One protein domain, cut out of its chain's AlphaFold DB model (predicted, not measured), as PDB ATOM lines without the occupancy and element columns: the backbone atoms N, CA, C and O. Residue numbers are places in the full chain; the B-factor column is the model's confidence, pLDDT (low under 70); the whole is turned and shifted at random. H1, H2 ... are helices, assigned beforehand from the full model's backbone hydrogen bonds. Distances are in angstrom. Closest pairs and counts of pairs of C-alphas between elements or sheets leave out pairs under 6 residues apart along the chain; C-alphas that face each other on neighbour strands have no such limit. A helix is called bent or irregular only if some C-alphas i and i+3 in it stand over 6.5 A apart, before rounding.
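Overview. This is residues 371 to 438 and 445 to 513 of the 543 residues of the protein "Hypothetical protein" of Symbiodinium natans (UniProt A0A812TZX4). A hairpin of two long helices, H2 and H3, makes one side of a small helical body, and the shorter helix H6 packs on both of them near the middle of the domain. H4 crosses the turn end of the hairpin, where H1 also sits, H5 covers H6, and residues 502 to 513 of H7 stick out as an arm at the other end. The printed part has 137 residues with seven named helices, H1 to H7 in chain order, and no named strand: the class is all helix. It is compact, with a radius of gyration of the C-alphas of 16.4 A, and spans 53 by 33 by 28 A.

Arrangement. Begin with H2, residues 387 to 408, a hub that touches four helices. It forms a helical hairpin with H3, residues 410 to 431, at a shallow tilt of 25 degrees, opposite ways; H2 touches H3 with residues 398 to 407 alone, and the closest C-alphas, of Gly 406 and Gly 413, are 4.1 A apart. Look next at H6, residues 482 to 493, the other hub. It touches H3 at a steep tilt of 50 degrees, closest at C-alphas 423 and 487, 4.6 A, and touches H2 with residue 493 alone, 4.8 A from C-alpha 391. H4, residues 445 to 461, touches H6 with residues 451 to 458 alone, closest at C-alphas 455 and 482, 4.8 A, and touches H3 at C-alphas 450 and 412, 6.0 A. H5, residues 464 to 473, touches H6 at C-alphas 466 and 489, 6.1 A, and is apart from H2 and H3. H1, residues 371 to 375, touches H2 at C-alphas 371 and 408, 6.3 A. H7, residues 497 to 513, and H2 only just touch, only at their ends, with 3 pairs of C-alphas within 8 A. In H2, H3, H6 and H7 every O i to N i+4 pair is within hydrogen-bond range; H4 has 11 of 13, H5 4 of 6 and H1 0 of 1, with 2 of 2 O i to N i+3 pairs.

Along the chain. Find C-alpha 387 at (36.897, -34.246, -35.545); from there H2 runs 31.6 A to C-alpha 408. H3 is 31.4 A long, H4 24.6 A and H6 16.3 A. H4 is irregular: C-alphas 446 and 449 are 7.5 A apart. H1 begins at C-alpha 371, (34.861, -45.369, -4.890), and H7 runs 23.7 A to C-alpha 513 at (47.457, -51.733, -55.635).

Size, cuts and confidence. The C-alphas farthest apart, of Ser 477 and Tyr 513, are 56.3 A apart. Residues 439 to 444 are not printed, and 20.1 A separates C-alphas 438 and 445. H1 to H2 is a long link of 11 residues. Confidence is under 70 at residues 435 to 438, 476 to 478 and 494 to 513; H7 has a mean pLDDT of 45.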
ATOM      1  N   TRP A 371      35.597 -46.416  -4.166       87.25
ATOM      2  CA  TRP A 371      34.861 -45.369  -4.890       87.25
ATOM      3  C   TRP A 371      35.572 -44.002  -4.911       87.25
ATOM      4  O   TRP A 371      35.236 -43.176  -5.756       87.25
ATOM      5  N   LYS A 372      36.569 -43.744  -4.046       85.12
ATOM      6  CA  LYS A 372      37.390 -42.521  -4.125       85.12
ATOM      7  C   LYS A 372      38.208 -42.439  -5.419       85.12
ATOM      8  O   LYS A 372      38.394 -41.331  -5.911       85.12
ATOM      9  N   LEU A 373      38.601 -43.574  -6.007       86.88
ATOM     10  CA  LEU A 373      39.346 -43.637  -7.275       86.88
ATOM     11  C   LEU A 373      38.554 -43.039  -8.455       86.88
ATOM     12  O   LEU A 373      39.131 -42.622  -9.454       86.88
ATOM     13  N   LEU A 374      37.228 -42.888  -8.325       87.38
ATOM     14  CA  LEU A 374      36.411 -42.125  -9.277       87.38
ATOM     15  C   LEU A 374      36.855 -40.659  -9.415       87.38
ATOM     16  O   LEU A 374      36.501 -40.024 -10.407       87.38
ATOM     17  N   ALA A 375      37.585 -40.098  -8.446       86.00
ATOM     18  CA  ALA A 375      38.170 -38.762  -8.544       86.00
ATOM     19  C   ALA A 375      39.353 -38.709  -9.527       86.00
ATOM     20  O   ALA A 375      39.538 -37.684 -10.185       86.00
ATOM     21  N   ASP A 376      40.088 -39.815  -9.680       88.25
ATOM     22  CA  ASP A 376      41.321 -39.900 -10.473       88.25
ATOM     23  C   ASP A 376      41.054 -39.977 -11.984       88.25
ATOM     24  O   ASP A 376      41.940 -39.712 -12.797       88.25
ATOM     25  N   VAL A 377      39.812 -40.279 -12.384       89.56
ATOM     26  CA  VAL A 377      39.381 -40.188 -13.786       89.56
ATOM     27  C   VAL A 377      39.495 -38.726 -14.250       89.56
ATOM     28  O   VAL A 377      38.829 -37.848 -13.680       89.56
ATOM     29  N   PRO A 378      40.297 -38.418 -15.283       89.12
ATOM     30  CA  PRO A 378      40.444 -37.050 -15.756       89.12
ATOM     31  C   PRO A 378      39.149 -36.561 -16.415       89.12
ATOM     32  O   PRO A 378      38.439 -37.324 -17.071       89.12
ATOM     33  N   SER A 379      38.848 -35.267 -16.292       91.75
ATOM     34  CA  SER A 379      37.800 -34.646 -17.111       91.75
ATOM     35  C   SER A 379      38.219 -34.652 -18.584       91.75
ATOM     36  O   SER A 379      39.361 -34.325 -18.917       91.75
ATOM     37  N   LEU A 380      37.292 -35.001 -19.473       89.31
ATOM     38  CA  LEU A 380      37.535 -35.086 -20.905       89.31
ATOM     39  C   LEU A 380      37.697 -33.680 -21.499       89.31
ATOM     40  O   LEU A 380      36.730 -32.943 -21.694       89.31
ATOM     41  N   GLN A 381      38.937 -33.317 -21.826       84.69
ATOM     42  CA  GLN A 381      39.247 -32.038 -22.458       84.69
ATOM     43  C   GLN A 381      39.027 -32.108 -23.972       84.69
ATOM     44  O   GLN A 381      39.924 -32.456 -24.747       84.69
ATOM     45  N   VAL A 382      37.828 -31.727 -24.409       78.69
ATOM     46  CA  VAL A 382      37.515 -31.514 -25.828       78.69
ATOM     47  C   VAL A 382      38.030 -30.141 -26.249       78.69
ATOM     48  O   VAL A 382      37.284 -29.181 -26.420       78.69
ATOM     49  N   GLY A 383      39.354 -30.038 -26.373       73.75
ATOM     50  CA  GLY A 383      39.982 -28.884 -27.012       73.75
ATOM     51  C   GLY A 383      39.587 -28.784 -28.486       73.75
ATOM     52  O   GLY A 383      39.111 -29.757 -29.080       73.75
ATOM     53  N   SER A 384      39.858 -27.634 -29.107       72.38
ATOM     54  CA  SER A 384      39.784 -27.523 -30.564       72.38
ATOM     55  C   SER A 384      40.670 -28.583 -31.236       72.38
ATOM     56  O   SER A 384      41.664 -29.067 -30.677       72.38
ATOM     57  N   GLY A 385      40.256 -29.006 -32.423       74.19
ATOM     58  CA  GLY A 385      40.915 -30.071 -33.165       74.19
ATOM     59  C   GLY A 385      40.071 -30.521 -34.343       74.19
ATOM     60  O   GLY A 385      38.887 -30.180 -34.446       74.19
ATOM     61  N   GLU A 386      40.676 -31.291 -35.236       80.50
ATOM     62  CA  GLU A 386      39.908 -31.961 -36.274       80.50
ATOM     63  C   GLU A 386      39.025 -33.057 -35.651       80.50
ATOM     64  O   GLU A 386      39.410 -33.686 -34.662       80.50
ATOM     65  N   PRO A 387      37.839 -33.351 -36.213       79.19
ATOM     66  CA  PRO A 387      36.897 -34.246 -35.545       79.19
ATOM     67  C   PRO A 387      37.386 -35.695 -35.320       79.19
ATOM     68  O   PRO A 387      36.830 -36.401 -34.482       79.19
ATOM     69  N   TRP A 388      38.436 -36.152 -36.016       79.56
ATOM     70  CA  TRP A 388      39.086 -37.438 -35.724       79.56
ATOM     71  C   TRP A 388      39.985 -37.378 -34.476       79.56
ATOM     72  O   TRP A 388      40.070 -38.365 -33.749       79.56
ATOM     73  N   GLU A 389      40.605 -36.229 -34.181       83.12
ATOM     74  CA  GLU A 389      41.402 -36.013 -32.966       83.12
ATOM     75  C   GLU A 389      40.508 -36.046 -31.727       83.12
ATOM     76  O   GLU A 389      40.868 -36.653 -30.719       83.12
ATOM     77  N   VAL A 390      39.314 -35.450 -31.822       84.75
ATOM     78  CA  VAL A 390      38.267 -35.534 -30.790       84.75
ATOM     79  C   VAL A 390      37.881 -36.996 -30.548       84.75
ATOM     80  O   VAL A 390      37.905 -37.451 -29.405       84.75
ATOM     81  N   GLY A 391      37.639 -37.764 -31.617       87.00
ATOM     82  CA  GLY A 391      37.376 -39.203 -31.535       87.00
ATOM     83  C   GLY A 391      38.512 -40.012 -30.890       87.00
ATOM     84  O   GLY A 391      38.244 -40.911 -30.093       87.00
ATOM     85  N   MET A 392      39.780 -39.684 -31.168       85.62
ATOM     86  CA  MET A 392      40.916 -40.327 -30.492       85.62
ATOM     87  C   MET A 392      40.996 -39.957 -29.008       85.62
ATOM     88  O   MET A 392      41.143 -40.854 -28.183       85.62
ATOM     89  N   ARG A 393      40.859 -38.670 -28.654       87.88
ATOM     90  CA  ARG A 393      40.862 -38.205 -27.253       87.88
ATOM     91  C   ARG A 393      39.765 -38.902 -26.446       87.88
ATOM     92  O   ARG A 393      40.043 -39.403 -25.360       87.88
ATOM     93  N   PHE A 394      38.559 -39.009 -27.006       91.12
ATOM     94  CA  PHE A 394      37.443 -39.724 -26.388       91.12
ATOM     95  C   PHE A 394      37.738 -41.215 -26.189       91.12
ATOM     96  O   PHE A 394      37.564 -41.722 -25.088       91.12
ATOM     97  N   ARG A 395      38.274 -41.913 -27.198       90.19
ATOM     98  CA  ARG A 395      38.663 -43.330 -27.064       90.19
ATOM     99  C   ARG A 395      39.781 -43.565 -26.050       90.19
ATOM    100  O   ARG A 395      39.741 -44.556 -25.326       90.19
ATOM    101  N   THR A 396      40.765 -42.673 -25.972       91.00
ATOM    102  CA  THR A 396      41.811 -42.732 -24.940       91.00
ATOM    103  C   THR A 396      41.216 -42.536 -23.548       91.00
ATOM    104  O   THR A 396      41.548 -43.283 -22.631       91.00
ATOM    105  N   TRP A 397      40.291 -41.589 -23.403       94.62
ATOM    106  CA  TRP A 397      39.581 -41.336 -22.153       94.62
ATOM    107  C   TRP A 397      38.670 -42.504 -21.737       94.62
ATOM    108  O   TRP A 397      38.680 -42.885 -20.572       94.62
ATOM    109  N   LEU A 398      37.968 -43.150 -22.677       93.81
ATOM    110  CA  LEU A 398      37.186 -44.364 -22.402       93.81
ATOM    111  C   LEU A 398      38.063 -45.504 -21.858       93.81
ATOM    112  O   LEU A 398      37.661 -46.177 -20.917       93.81
ATOM    113  N   LYS A 399      39.287 -45.682 -22.377       92.31
ATOM    114  CA  LYS A 399      40.244 -46.658 -21.822       92.31
ATOM    115  C   LYS A 399      40.713 -46.298 -20.411       92.31
ATOM    116  O   LYS A 399      40.904 -47.190 -19.591       92.31
ATOM    117  N   GLN A 400      40.904 -45.011 -20.116       92.25
ATOM    118  CA  GLN A 400      41.248 -44.547 -18.765       92.25
ATOM    119  C   GLN A 400      40.092 -44.792 -17.787       92.25
ATOM    120  O   GLN A 400      40.317 -45.298 -16.690       92.25
ATOM    121  N   LEU A 401      38.861 -44.491 -18.209       93.94
ATOM    122  CA  LEU A 401      37.632 -44.770 -17.472       93.94
ATOM    123  C   LEU A 401      37.488 -46.269 -17.158       93.94
ATOM    124  O   LEU A 401      37.292 -46.619 -16.000       93.94
ATOM    125  N   ASP A 402      37.634 -47.134 -18.163       92.69
ATOM    126  CA  ASP A 402      37.570 -48.595 -18.025       92.69
ATOM    127  C   ASP A 402      38.653 -49.136 -17.072       92.69
ATOM    128  O   ASP A 402      38.359 -49.885 -16.142       92.69
ATOM    129  N   THR A 403      39.895 -48.653 -17.214       90.62
ATOM    130  CA  THR A 403      41.012 -49.020 -16.325       90.62
ATOM    131  C   THR A 403      40.704 -48.674 -14.864       90.62
ATOM    132  O   THR A 403      40.843 -49.525 -13.988       90.62
ATOM    133  N   VAL A 404      40.249 -47.446 -14.584       91.56
ATOM    134  CA  VAL A 404      39.892 -47.021 -13.217       91.56
ATOM    135  C   VAL A 404      38.654 -47.766 -12.705       91.56
ATOM    136  O   VAL A 404      38.588 -48.132 -11.534       91.56
ATOM    137  N   ALA A 405      37.673 -48.049 -13.562       91.38
ATOM    138  CA  ALA A 405      36.506 -48.832 -13.174       91.38
ATOM    139  C   ALA A 405      36.893 -50.261 -12.751       91.38
ATOM    140  O   ALA A 405      36.414 -50.749 -11.724       91.38
ATOM    141  N   GLY A 406      37.819 -50.892 -13.480       88.75
ATOM    142  CA  GLY A 406      38.387 -52.194 -13.139       88.75
ATOM    143  C   GLY A 406      39.147 -52.213 -11.807       88.75
ATOM    144  O   GLY A 406      38.978 -53.162 -11.039       88.75
ATOM    145  N   THR A 407      39.927 -51.170 -11.482       88.25
ATOM    146  CA  THR A 407      40.638 -51.088 -10.186       88.25
ATOM    147  C   THR A 407      39.697 -50.873  -8.999       88.25
ATOM    148  O   THR A 407      39.976 -51.353  -7.899       88.25
ATOM    149  N   ILE A 408      38.555 -50.211  -9.206       88.38
ATOM    150  CA  ILE A 408      37.502 -50.080  -8.191       88.38
ATOM    151  C   ILE A 408      36.878 -51.452  -7.903       88.38
ATOM    152  O   ILE A 408      36.879 -51.915  -6.756       88.38
ATOM    153  N   ALA A 409      36.357 -52.113  -8.940       89.38
ATOM    154  CA  ALA A 409      35.848 -53.476  -8.856       89.38
ATOM    155  C   ALA A 409      35.718 -54.118 -10.248       89.38
ATOM    156  O   ALA A 409      35.189 -53.474 -11.156       89.38
ATOM    157  N   PRO A 410      36.032 -55.419 -10.409       87.44
ATOM    158  CA  PRO A 410      35.831 -56.127 -11.676       87.44
ATOM    159  C   PRO A 410      34.390 -56.055 -12.205       87.44
ATOM    160  O   PRO A 410      34.180 -55.907 -13.406       87.44
ATOM    161  N   ALA A 411      33.389 -56.095 -11.317       87.06
ATOM    162  CA  ALA A 411      31.980 -55.935 -11.686       87.06
ATOM    163  C   ALA A 411      31.667 -54.529 -12.234       87.06
ATOM    164  O   ALA A 411      30.955 -54.402 -13.227       87.06
ATOM    165  N   PHE A 412      32.248 -53.480 -11.643       91.56
ATOM    166  CA  PHE A 412      32.061 -52.106 -12.114       91.56
ATOM    167  C   PHE A 412      32.760 -51.868 -13.460       91.56
ATOM    168  O   PHE A 412      32.143 -51.305 -14.360       91.56
ATOM    169  N   GLY A 413      33.987 -52.372 -13.641       91.69
ATOM    170  CA  GLY A 413      34.658 -52.389 -14.948       91.69
ATOM    171  C   GLY A 413      33.843 -53.128 -16.014       91.69
ATOM    172  O   GLY A 413      33.604 -52.591 -17.090       91.69
ATOM    173  N   THR A 414      33.305 -54.308 -15.686       91.50
ATOM    174  CA  THR A 414      32.448 -55.083 -16.605       91.50
ATOM    175  C   THR A 414      31.196 -54.303 -17.022       91.50
ATOM    176  O   THR A 414      30.854 -54.285 -18.204       91.50
ATOM    177  N   LEU A 415      30.537 -53.614 -16.080       92.19
ATOM    178  CA  LEU A 415      29.393 -52.748 -16.380       92.19
ATOM    179  C   LEU A 415      29.787 -51.560 -17.264       92.19
ATOM    180  O   LEU A 415      29.093 -51.270 -18.235       92.19
ATOM    181  N   VAL A 416      30.898 -50.885 -16.960       94.31
ATOM    182  CA  VAL A 416      31.406 -49.757 -17.756       94.31
ATOM    183  C   VAL A 416      31.707 -50.198 -19.188       94.31
ATOM    184  O   VAL A 416      31.208 -49.577 -20.126       94.31
ATOM    185  N   ALA A 417      32.434 -51.302 -19.369       93.38
ATOM    186  CA  ALA A 417      32.727 -51.871 -20.680       93.38
ATOM    187  C   ALA A 417      31.446 -52.235 -21.452       93.38
ATOM    188  O   ALA A 417      31.317 -51.884 -22.627       93.38
ATOM    189  N   ALA A 418      30.465 -52.863 -20.790       92.38
ATOM    190  CA  ALA A 418      29.183 -53.215 -21.399       92.38
ATOM    191  C   ALA A 418      28.369 -51.978 -21.826       92.38
ATOM    192  O   ALA A 418      27.866 -51.938 -22.948       92.38
ATOM    193  N   GLN A 419      28.281 -50.944 -20.978       92.62
ATOM    194  CA  GLN A 419      27.580 -49.695 -21.302       92.62
ATOM    195  C   GLN A 419      28.266 -48.931 -22.448       92.62
ATOM    196  O   GLN A 419      27.589 -48.398 -23.327       92.62
ATOM    197  N   VAL A 420      29.604 -48.912 -22.489       93.25
ATOM    198  CA  VAL A 420      30.377 -48.294 -23.582       93.25
ATOM    199  C   VAL A 420      30.185 -49.057 -24.895       93.25
ATOM    200  O   VAL A 420      29.884 -48.440 -25.916       93.25
ATOM    201  N   GLN A 421      30.293 -50.389 -24.878       91.38
ATOM    202  CA  GLN A 421      30.076 -51.220 -26.062       91.38
ATOM    203  C   GLN A 421      28.647 -51.070 -26.602       91.38
ATOM    204  O   GLN A 421      28.450 -50.952 -27.812       91.38
ATOM    205  N   LEU A 422      27.652 -51.021 -25.712       90.38
ATOM    206  CA  LEU A 422      26.255 -50.815 -26.080       90.38
ATOM    207  C   LEU A 422      26.017 -49.409 -26.653       90.38
ATOM    208  O   LEU A 422      25.311 -49.282 -27.652       90.38
ATOM    209  N   ALA A 423      26.632 -48.361 -26.094       90.06
ATOM    210  CA  ALA A 423      26.584 -47.010 -26.660       90.06
ATOM    211  C   ALA A 423      27.193 -46.949 -28.072       90.06
ATOM    212  O   ALA A 423      26.565 -46.406 -28.985       90.06
ATOM    213  N   GLU A 424      28.380 -47.534 -28.281       89.19
ATOM    214  CA  GLU A 424      29.022 -47.584 -29.603       89.19
ATOM    215  C   GLU A 424      28.184 -48.389 -30.613       89.19
ATOM    216  O   GLU A 424      28.011 -47.945 -31.752       89.19
ATOM    217  N   GLN A 425      27.612 -49.531 -30.204       88.38
ATOM    218  CA  GLN A 425      26.731 -50.341 -31.050       88.38
ATOM    219  C   GLN A 425      25.481 -49.560 -31.468       88.38
ATOM    220  O   GLN A 425      25.196 -49.457 -32.662       88.38
ATOM    221  N   ARG A 426      24.744 -48.985 -30.507       85.94
ATOM    222  CA  ARG A 426      23.495 -48.262 -30.787       85.94
ATOM    223  C   ARG A 426      23.744 -47.023 -31.649       85.94
ATOM    224  O   ARG A 426      23.006 -46.787 -32.605       85.94
ATOM    225  N   HIS A 427      24.838 -46.296 -31.409       85.25
ATOM    226  CA  HIS A 427      25.276 -45.212 -32.294       85.25
ATOM    227  C   HIS A 427      25.592 -45.716 -33.714       85.25
ATOM    228  O   HIS A 427      25.148 -45.119 -34.697       85.25
ATOM    229  N   GLY A 428      26.292 -46.847 -33.847       83.25
ATOM    230  CA  GLY A 428      26.561 -47.492 -35.136       83.25
ATOM    231  C   GLY A 428      25.289 -47.885 -35.898       83.25
ATOM    232  O   GLY A 428      25.178 -47.612 -37.094       83.25
ATOM    233  N   GLU A 429      24.301 -48.454 -35.206       83.62
ATOM    234  CA  GLU A 429      22.999 -48.825 -35.773       83.62
ATOM    235  C   GLU A 429      22.198 -47.590 -36.231       83.62
ATOM    236  O   GLU A 429      21.685 -47.581 -37.357       83.62
ATOM    237  N   ARG A 430      22.186 -46.496 -35.447       79.31
ATOM    238  CA  ARG A 430      21.618 -45.200 -35.882       79.31
ATOM    239  C   ARG A 430      22.288 -44.684 -37.152       79.31
ATOM    240  O   ARG A 430      21.601 -44.295 -38.094       79.31
ATOM    241  N   MET A 431      23.622 -44.698 -37.197       78.31
ATOM    242  CA  MET A 431      24.398 -44.229 -38.353       78.31
ATOM    243  C   MET A 431      24.201 -45.101 -39.603       78.31
ATOM    244  O   MET A 431      24.348 -44.603 -40.718       78.31
ATOM    245  N   ALA A 432      23.835 -46.375 -39.434       80.31
ATOM    246  CA  ALA A 432      23.445 -47.278 -40.516       80.31
ATOM    247  C   ALA A 432      21.981 -47.102 -40.979       80.31
ATOM    248  O   ALA A 432      21.560 -47.763 -41.927       80.31
ATOM    249  N   GLY A 433      21.199 -46.222 -40.339       75.38
ATOM    250  CA  GLY A 433      19.786 -46.001 -40.662       75.38
ATOM    251  C   GLY A 433      18.842 -47.091 -40.139       75.38
ATOM    252  O   GLY A 433      17.710 -47.191 -40.612       75.38
ATOM    253  N   LEU A 434      19.274 -47.905 -39.170       72.50
ATOM    254  CA  LEU A 434      18.428 -48.904 -38.513       72.50
ATOM    255  C   LEU A 434      17.520 -48.201 -37.490       72.50
ATOM    256  O   LEU A 434      17.882 -47.985 -36.338       72.50
ATOM    257  N   VAL A 435      16.323 -47.812 -37.939       55.25
ATOM    258  CA  VAL A 435      15.359 -46.995 -37.170       55.25
ATOM    259  C   VAL A 435      14.803 -47.712 -35.926       55.25
ATOM    260  O   VAL A 435      14.334 -47.066 -34.994       55.25
ATOM    261  N   THR A 436      14.856 -49.045 -35.874       54.91
ATOM    262  CA  THR A 436      14.219 -49.874 -34.834       54.91
ATOM    263  C   THR A 436      15.153 -50.250 -33.683       54.91
ATOM    264  O   THR A 436      15.211 -51.407 -33.266       54.91
ATOM    265  N   LEU A 437      15.855 -49.264 -33.130       61.25
ATOM    266  CA  LEU A 437      16.521 -49.409 -31.839       61.25
ATOM    267  C   LEU A 437      15.470 -49.453 -30.728       61.25
ATOM    268  O   LEU A 437      14.852 -48.441 -30.400       61.25
ATOM    269  N   GLY A 438      15.279 -50.636 -30.141       64.44
ATOM    270  CA  GLY A 438      14.401 -50.818 -28.985       64.44
ATOM    271  C   GLY A 438      14.786 -49.911 -27.804       64.44
ATOM    272  O   GLY A 438      15.913 -49.380 -27.769       64.44
ATOM    273  N   PRO A 445      18.792 -54.348 -10.877       80.62
ATOM    274  CA  PRO A 445      18.770 -53.688  -9.571       80.62
ATOM    275  C   PRO A 445      20.054 -53.893  -8.746       80.62
ATOM    276  O   PRO A 445      20.383 -53.033  -7.928       80.62
ATOM    277  N   ARG A 446      20.806 -54.980  -8.972       81.19
ATOM    278  CA  ARG A 446      22.124 -55.251  -8.362       81.19
ATOM    279  C   ARG A 446      23.198 -54.251  -8.784       81.19
ATOM    280  O   ARG A 446      24.074 -53.931  -7.987       81.19
ATOM    281  N   ASP A 447      23.087 -53.734 -10.000       86.88
ATOM    282  CA  ASP A 447      24.020 -52.795 -10.615       86.88
ATOM    283  C   ASP A 447      23.598 -51.328 -10.432       86.88
ATOM    284  O   ASP A 447      24.289 -50.412 -10.876       86.88
ATOM    285  N   SER A 448      22.485 -51.073  -9.739       87.88
ATOM    286  CA  SER A 448      21.943 -49.723  -9.543       87.88
ATOM    287  C   SER A 448      22.909 -48.749  -8.843       87.88
ATOM    288  O   SER A 448      22.941 -47.570  -9.209       87.88
ATOM    289  N   GLU A 449      23.746 -49.202  -7.893       88.44
ATOM    290  CA  GLU A 449      24.806 -48.345  -7.326       88.44
ATOM    291  C   GLU A 449      25.881 -48.038  -8.378       88.44
ATOM    292  O   GLU A 449      26.233 -46.873  -8.561       88.44
ATOM    293  N   CYS A 450      26.367 -49.054  -9.096       90.81
ATOM    294  CA  CYS A 450      27.361 -48.915 -10.163       90.81
ATOM    295  C   CYS A 450      26.905 -47.918 -11.239       90.81
ATOM    296  O   CYS A 450      27.639 -46.986 -11.566       90.81
ATOM    297  N   GLU A 451      25.674 -48.055 -11.726       93.06
ATOM    298  CA  GLU A 451      25.054 -47.133 -12.678       93.06
ATOM    299  C   GLU A 451      24.954 -45.709 -12.100       93.06
ATOM    300  O   GLU A 451      25.380 -44.752 -12.745       93.06
ATOM    301  N   SER A 452      24.489 -45.546 -10.853       91.06
ATOM    302  CA  SER A 452      24.404 -44.229 -10.191       91.06
ATOM    303  C   SER A 452      25.773 -43.547 -10.066       91.06
ATOM    304  O   SER A 452      25.909 -42.343 -10.293       91.06
ATOM    305  N   ARG A 453      26.810 -44.319  -9.722       92.62
ATOM    306  CA  ARG A 453      28.202 -43.853  -9.626       92.62
ATOM    307  C   ARG A 453      28.748 -43.459 -10.993       92.62
ATOM    308  O   ARG A 453      29.397 -42.419 -11.098       92.62
ATOM    309  N   LEU A 454      28.449 -44.245 -12.029       94.19
ATOM    310  CA  LEU A 454      28.834 -43.955 -13.404       94.19
ATOM    311  C   LEU A 454      28.151 -42.683 -13.918       94.19
ATOM    312  O   LEU A 454      28.837 -41.815 -14.443       94.19
ATOM    313  N   ILE A 455      26.847 -42.496 -13.692       93.44
ATOM    314  CA  ILE A 455      26.128 -41.262 -14.059       93.44
ATOM    315  C   ILE A 455      26.797 -40.033 -13.424       93.44
ATOM    316  O   ILE A 455      27.140 -39.083 -14.130       93.44
ATOM    317  N   LEU A 456      27.050 -40.055 -12.110       91.56
ATOM    318  CA  LEU A 456      27.714 -38.948 -11.406       91.56
ATOM    319  C   LEU A 456      29.127 -38.674 -11.949       91.56
ATOM    320  O   LEU A 456      29.522 -37.515 -12.109       91.56
ATOM    321  N   LEU A 457      29.877 -39.729 -12.268       93.25
ATOM    322  CA  LEU A 457      31.198 -39.630 -12.880       93.25
ATOM    323  C   LEU A 457      31.138 -38.995 -14.276       93.25
ATOM    324  O   LEU A 457      31.911 -38.081 -14.562       93.25
ATOM    325  N   LEU A 458      30.219 -39.444 -15.132       93.31
ATOM    326  CA  LEU A 458      30.025 -38.914 -16.481       93.31
ATOM    327  C   LEU A 458      29.600 -37.439 -16.434       93.31
ATOM    328  O   LEU A 458      30.165 -36.620 -17.156       93.31
ATOM    329  N   ILE A 459      28.705 -37.059 -15.516       91.94
ATOM    330  CA  ILE A 459      28.320 -35.655 -15.297       91.94
ATOM    331  C   ILE A 459      29.530 -34.791 -14.894       91.94
ATOM    332  O   ILE A 459      29.654 -33.654 -15.364       91.94
ATOM    333  N   ARG A 460      30.443 -35.319 -14.063       93.19
ATOM    334  CA  ARG A 460      31.686 -34.635 -13.657       93.19
ATOM    335  C   ARG A 460      32.705 -34.526 -14.795       93.19
ATOM    336  O   ARG A 460      33.387 -33.509 -14.909       93.19
ATOM    337  N   CYS A 461      32.858 -35.580 -15.592       93.12
ATOM    338  CA  CYS A 461      33.982 -35.713 -16.520       93.12
ATOM    339  C   CYS A 461      33.679 -35.234 -17.941       93.12
ATOM    340  O   CYS A 461      34.605 -34.792 -18.617       93.12
ATOM    341  N   LEU A 462      32.429 -35.316 -18.403       92.38
ATOM    342  CA  LEU A 462      32.064 -34.949 -19.772       92.38
ATOM    343  C   LEU A 462      31.925 -33.421 -19.957       92.38
ATOM    344  O   LEU A 462      31.536 -32.720 -19.010       92.38
ATOM    345  N   PRO A 463      32.182 -32.898 -21.174       90.00
ATOM    346  CA  PRO A 463      31.923 -31.505 -21.544       90.00
ATOM    347  C   PRO A 463      30.467 -31.091 -21.307       90.00
ATOM    348  O   PRO A 463      29.551 -31.919 -21.348       90.00
ATOM    349  N   GLN A 464      30.232 -29.804 -21.051       86.38
ATOM    350  CA  GLN A 464      28.892 -29.309 -20.719       86.38
ATOM    351  C   GLN A 464      27.927 -29.421 -21.905       86.38
ATOM    352  O   GLN A 464      26.764 -29.763 -21.716       86.38
ATOM    353  N   GLU A 465      28.449 -29.215 -23.110       84.94
ATOM    354  CA  GLU A 465      27.755 -29.199 -24.396       84.94
ATOM    355  C   GLU A 465      27.100 -30.547 -24.733       84.94
ATOM    356  O   GLU A 465      26.087 -30.596 -25.427       84.94
ATOM    357  N   TRP A 466      27.675 -31.650 -24.247       87.44
ATOM    358  CA  TRP A 466      27.159 -33.003 -24.489       87.44
ATOM    359  C   TRP A 466      26.118 -33.390 -23.438       87.44
ATOM    360  O   TRP A 466      25.122 -34.039 -23.748       87.44
ATOM    361  N   LYS A 467      26.308 -32.931 -22.194       88.06
ATOM    362  CA  LYS A 467      25.369 -33.166 -21.091       88.06
ATOM    363  C   LYS A 467      24.052 -32.420 -21.304       88.06
ATOM    364  O   LYS A 467      23.001 -32.993 -21.036       88.06
ATOM    365  N   THR A 468      24.081 -31.185 -21.816       84.25
ATOM    366  CA  THR A 468      22.854 -30.411 -22.092       84.25
ATOM    367  C   THR A 468      21.934 -31.127 -23.075       84.25
ATOM    368  O   THR A 468      20.744 -31.229 -22.806       84.25
ATOM    369  N   SER A 469      22.472 -31.715 -24.149       79.88
ATOM    370  CA  SER A 469      21.650 -32.417 -25.144       79.88
ATOM    371  C   SER A 469      20.928 -33.648 -24.578       79.88
ATOM    372  O   SER A 469      19.812 -33.935 -25.004       79.88
ATOM    373  N   VAL A 470      21.519 -34.349 -23.601       84.25
ATOM    374  CA  VAL A 470      20.871 -35.482 -22.911       84.25
ATOM    375  C   VAL A 470      19.842 -34.995 -21.894       84.25
ATOM    376  O   VAL A 470      18.731 -35.516 -21.859       84.25
ATOM    377  N   LEU A 471      20.174 -33.963 -21.112       82.88
ATOM    378  CA  LEU A 471      19.266 -33.361 -20.127       82.88
ATOM    379  C   LEU A 471      18.012 -32.748 -20.776       82.88
ATOM    380  O   LEU A 471      16.936 -32.815 -20.195       82.88
ATOM    381  N   GLU A 472      18.133 -32.184 -21.980       82.62
ATOM    382  CA  GLU A 472      17.011 -31.625 -22.754       82.62
ATOM    383  C   GLU A 472      16.128 -32.698 -23.417       82.62
ATOM    384  O   GLU A 472      14.959 -32.439 -23.700       82.62
ATOM    385  N   GLN A 473      16.668 -33.895 -23.676       75.69
ATOM    386  CA  GLN A 473      15.943 -35.023 -24.284       75.69
ATOM    387  C   GLN A 473      15.333 -35.983 -23.250       75.69
ATOM    388  O   GLN A 473      14.638 -36.927 -23.626       75.69
ATOM    389  N   GLN A 474      15.602 -35.781 -21.959       75.75
ATOM    390  CA  GLN A 474      15.148 -36.671 -20.900       75.75
ATOM    391  C   GLN A 474      13.658 -36.437 -20.584       75.75
ATOM    392  O   GLN A 474      13.276 -35.375 -20.097       75.75
ATOM    393  N   ASP A 475      12.817 -37.456 -20.786       70.62
ATOM    394  CA  ASP A 475      11.456 -37.473 -20.233       70.62
ATOM    395  C   ASP A 475      11.520 -37.389 -18.697       70.62
ATOM    396  O   ASP A 475      12.135 -38.247 -18.065       70.62
ATOM    397  N   GLU A 476      10.792 -36.454 -18.071       67.56
ATOM    398  CA  GLU A 476      10.734 -36.296 -16.598       67.56
ATOM    399  C   GLU A 476      10.333 -37.588 -15.847       67.56
ATOM    400  O   GLU A 476      10.600 -37.740 -14.657       67.56
ATOM    401  N   SER A 477       9.696 -38.535 -16.546       61.78
ATOM    402  CA  SER A 477       9.257 -39.832 -16.014       61.78
ATOM    403  C   SER A 477      10.330 -40.931 -15.999       61.78
ATOM    404  O   SER A 477      10.119 -41.965 -15.362       61.78
ATOM    405  N   LYS A 478      11.466 -40.746 -16.684       69.25
ATOM    406  CA  LYS A 478      12.562 -41.724 -16.763       69.25
ATOM    407  C   LYS A 478      13.855 -41.085 -16.281       69.25
ATOM    408  O   LYS A 478      14.270 -40.059 -16.805       69.25
ATOM    409  N   GLY A 479      14.499 -41.696 -15.289       76.88
ATOM    410  CA  GLY A 479      15.791 -41.227 -14.787       76.88
ATOM    411  C   GLY A 479      16.881 -41.253 -15.864       76.88
ATOM    412  O   GLY A 479      16.869 -42.105 -16.750       76.88
ATOM    413  N   MET A 480      17.829 -40.320 -15.762       84.94
ATOM    414  CA  MET A 480      19.025 -40.259 -16.604       84.94
ATOM    415  C   MET A 480      19.843 -41.548 -16.456       84.94
ATOM    416  O   MET A 480      20.067 -41.982 -15.326       84.94
ATOM    417  N   ARG A 481      20.324 -42.133 -17.561       89.06
ATOM    418  CA  ARG A 481      21.233 -43.293 -17.530       89.06
ATOM    419  C   ARG A 481      22.617 -42.957 -18.065       89.06
ATOM    420  O   ARG A 481      22.791 -42.043 -18.871       89.06
ATOM    421  N   ALA A 482      23.607 -43.738 -17.644       91.69
ATOM    422  CA  ALA A 482      24.976 -43.627 -18.127       91.69
ATOM    423  C   ALA A 482      25.064 -43.898 -19.634       91.69
ATOM    424  O   ALA A 482      25.803 -43.220 -20.348       91.69
ATOM    425  N   LEU A 483      24.263 -44.849 -20.121       92.00
ATOM    426  CA  LEU A 483      24.179 -45.203 -21.535       92.00
ATOM    427  C   LEU A 483      23.793 -44.011 -22.423       92.00
ATOM    428  O   LEU A 483      24.412 -43.809 -23.464       92.00
ATOM    429  N   ASP A 484      22.819 -43.203 -21.997       89.75
ATOM    430  CA  ASP A 484      22.327 -42.059 -22.775       89.75
ATOM    431  C   ASP A 484      23.422 -40.968 -22.889       89.75
ATOM    432  O   ASP A 484      23.651 -40.405 -23.962       89.75
ATOM    433  N   LEU A 485      24.188 -40.746 -21.809       91.38
ATOM    434  CA  LEU A 485      25.370 -39.869 -21.788       91.38
ATOM    435  C   LEU A 485      26.514 -40.389 -22.677       91.38
ATOM    436  O   LEU A 485      27.151 -39.603 -23.384       91.38
ATOM    437  N   LEU A 486      26.789 -41.696 -22.659       92.69
ATOM    438  CA  LEU A 486      27.831 -42.323 -23.480       92.69
ATOM    439  C   LEU A 486      27.468 -42.336 -24.972       92.69
ATOM    440  O   LEU A 486      28.341 -42.133 -25.819       92.69
ATOM    441  N   GLU A 487      26.193 -42.528 -25.308       89.69
ATOM    442  CA  GLU A 487      25.702 -42.521 -26.687       89.69
ATOM    443  C   GLU A 487      25.755 -41.110 -27.300       89.69
ATOM    444  O   GLU A 487      26.258 -40.944 -28.413       89.69
ATOM    445  N   GLU A 488      25.344 -40.070 -26.566       87.88
ATOM    446  CA  GLU A 488      25.454 -38.679 -27.035       87.88
ATOM    447  C   GLU A 488      26.918 -38.200 -27.106       87.88
ATOM    448  O   GLU A 488      27.301 -37.479 -28.034       87.88
ATOM    449  N   SER A 489      27.779 -38.673 -26.196       89.75
ATOM    450  CA  SER A 489      29.232 -38.462 -26.285       89.75
ATOM    451  C   SER A 489      29.817 -39.116 -27.542       89.75
ATOM    452  O   SER A 489      30.587 -38.490 -28.270       89.75
ATOM    453  N   SER A 490      29.398 -40.347 -27.852       88.62
ATOM    454  CA  SER A 490      29.817 -41.079 -29.056       88.62
ATOM    455  C   SER A 490      29.356 -40.375 -30.335       88.62
ATOM    456  O   SER A 490      30.150 -40.200 -31.258       88.62
ATOM    457  N   LYS A 491      28.113 -39.879 -30.364       85.75
ATOM    458  CA  LYS A 491      27.559 -39.040 -31.438       85.75
ATOM    459  C   LYS A 491      28.349 -37.744 -31.630       85.75
ATOM    460  O   LYS A 491      28.679 -37.401 -32.764       85.75
ATOM    461  N   SER A 492      28.724 -37.077 -30.541       83.19
ATOM    462  CA  SER A 492      29.525 -35.844 -30.568       83.19
ATOM    463  C   SER A 492      30.982 -36.071 -31.003       83.19
ATOM    464  O   SER A 492      31.592 -35.199 -31.623       83.19
ATOM    465  N   CYS A 493      31.535 -37.257 -30.733       79.00
ATOM    466  CA  CYS A 493      32.895 -37.661 -31.113       79.00
ATOM    467  C   CYS A 493      33.005 -38.340 -32.481       79.00
ATOM    468  O   CYS A 493      34.116 -38.558 -32.967       79.00
ATOM    469  N   SER A 494      31.877 -38.716 -33.083       68.44
ATOM    470  CA  SER A 494      31.801 -39.454 -34.339       68.44
ATOM    471  C   SER A 494      31.414 -38.519 -35.487       68.44
ATOM    472  O   SER A 494      30.255 -38.501 -35.914       68.44
ATOM    473  N   PRO A 495      32.367 -37.784 -36.083       53.69
ATOM    474  CA  PRO A 495      32.100 -37.119 -37.344       53.69
ATOM    475  C   PRO A 495      31.801 -38.160 -38.427       53.69
ATOM    476  O   PRO A 495      32.418 -39.228 -38.479       53.69
ATOM    477  N   ALA A 496      31.028 -37.769 -39.440       50.38
ATOM    478  CA  ALA A 496      31.034 -38.462 -40.734       50.38
ATOM    479  C   ALA A 496      32.457 -38.551 -41.360       50.38
ATOM    480  O   ALA A 496      32.704 -39.316 -42.287       50.38
ATOM    481  N   GLY A 497      33.437 -37.814 -40.820       41.59
ATOM    482  CA  GLY A 497      34.865 -37.937 -41.118       41.59
ATOM    483  C   GLY A 497      35.520 -39.269 -40.714       41.59
ATOM    484  O   GLY A 497      36.551 -39.604 -41.286       41.59
ATOM    485  N   LEU A 498      34.933 -40.078 -39.823       45.75
ATOM    486  CA  LEU A 498      35.467 -41.417 -39.512       45.75
ATOM    487  C   LEU A 498      35.225 -42.410 -40.669       45.75
ATOM    488  O   LEU A 498      36.042 -43.308 -40.898       45.75
ATOM    489  N   GLN A 499      34.179 -42.177 -41.481       50.06
ATOM    490  CA  GLN A 499      34.089 -42.780 -42.815       50.06
ATOM    491  C   GLN A 499      35.225 -42.278 -43.702       50.06
ATOM    492  O   GLN A 499      35.869 -43.108 -44.326       50.06
ATOM    493  N   ARG A 500      35.547 -40.973 -43.725       38.91
ATOM    494  CA  ARG A 500      36.676 -40.471 -44.529       38.91
ATOM    495  C   ARG A 500      38.019 -41.062 -44.116       38.91
ATOM    496  O   ARG A 500      38.733 -41.460 -45.016       38.91
ATOM    497  N   CYS A 501      38.372 -41.210 -42.839       41.00
ATOM    498  CA  CYS A 501      39.635 -41.879 -42.480       41.00
ATOM    499  C   CYS A 501      39.660 -43.344 -42.945       41.00
ATOM    500  O   CYS A 501      40.607 -43.746 -43.615       41.00
ATOM    501  N   ASN A 502      38.601 -44.124 -42.699       43.56
ATOM    502  CA  ASN A 502      38.531 -45.510 -43.184       43.56
ATOM    503  C   ASN A 502      38.500 -45.607 -44.718       43.56
ATOM    504  O   ASN A 502      39.103 -46.505 -45.295       43.56
ATOM    505  N   GLN A 503      37.823 -44.682 -45.393       44.12
ATOM    506  CA  GLN A 503      37.720 -44.614 -46.849       44.12
ATOM    507  C   GLN A 503      39.000 -44.062 -47.480       44.12
ATOM    508  O   GLN A 503      39.321 -44.458 -48.592       44.12
ATOM    509  N   HIS A 504      39.765 -43.222 -46.777       43.34
ATOM    510  CA  HIS A 504      41.042 -42.701 -47.248       43.34
ATOM    511  C   HIS A 504      42.157 -43.727 -47.053       43.34
ATOM    512  O   HIS A 504      42.917 -43.943 -47.988       43.34
ATOM    513  N   VAL A 505      42.172 -44.458 -45.928       49.53
ATOM    514  CA  VAL A 505      43.018 -45.649 -45.734       49.53
ATOM    515  C   VAL A 505      42.673 -46.723 -46.771       49.53
ATOM    516  O   VAL A 505      43.574 -47.188 -47.460       49.53
ATOM    517  N   ARG A 506      41.385 -47.042 -46.986       50.09
ATOM    518  CA  ARG A 506      40.950 -47.956 -48.065       50.09
ATOM    519  C   ARG A 506      41.268 -47.430 -49.468       50.09
ATOM    520  O   ARG A 506      41.562 -48.228 -50.349       50.09
ATOM    521  N   SER A 507      41.238 -46.114 -49.702       49.12
ATOM    522  CA  SER A 507      41.641 -45.534 -50.992       49.12
ATOM    523  C   SER A 507      43.154 -45.519 -51.175       49.12
ATOM    524  O   SER A 507      43.603 -45.649 -52.301       49.12
ATOM    525  N   TYR A 508      43.937 -45.396 -50.100       44.22
ATOM    526  CA  TYR A 508      45.394 -45.485 -50.152       44.22
ATOM    527  C   TYR A 508      45.829 -46.926 -50.399       44.22
ATOM    528  O   TYR A 508      46.628 -47.156 -51.299       44.22
ATOM    529  N   THR A 509      45.259 -47.906 -49.690       50.62
ATOM    530  CA  THR A 509      45.542 -49.317 -49.981       50.62
ATOM    531  C   THR A 509      45.076 -49.694 -51.389       50.62
ATOM    532  O   THR A 509      45.851 -50.291 -52.122       50.62
ATOM    533  N   SER A 510      43.892 -49.256 -51.833       41.72
ATOM    534  CA  SER A 510      43.426 -49.480 -53.213       41.72
ATOM    535  C   SER A 510      44.315 -48.798 -54.275       41.72
ATOM    536  O   SER A 510      44.778 -49.445 -55.212       41.72
ATOM    537  N   ALA A 511      44.668 -47.519 -54.101       43.00
ATOM    538  CA  ALA A 511      45.505 -46.779 -55.054       43.00
ATOM    539  C   ALA A 511      46.963 -47.275 -55.102       43.00
ATOM    540  O   ALA A 511      47.603 -47.201 -56.152       43.00
ATOM    541  N   CYS A 512      47.488 -47.812 -53.994       42.66
ATOM    542  CA  CYS A 512      48.782 -48.493 -53.974       42.66
ATOM    543  C   CYS A 512      48.763 -49.842 -54.715       42.66
ATOM    544  O   CYS A 512      49.826 -50.281 -55.149       42.66
ATOM    545  N   TYR A 513      47.598 -50.475 -54.892       44.53
ATOM    546  CA  TYR A 513      47.457 -51.733 -55.635       44.53
ATOM    547  C   TYR A 513      47.222 -51.535 -57.146       44.53
ATOM    548  O   TYR A 513      47.750 -52.316 -57.938       44.53
TER     549      TYR A 513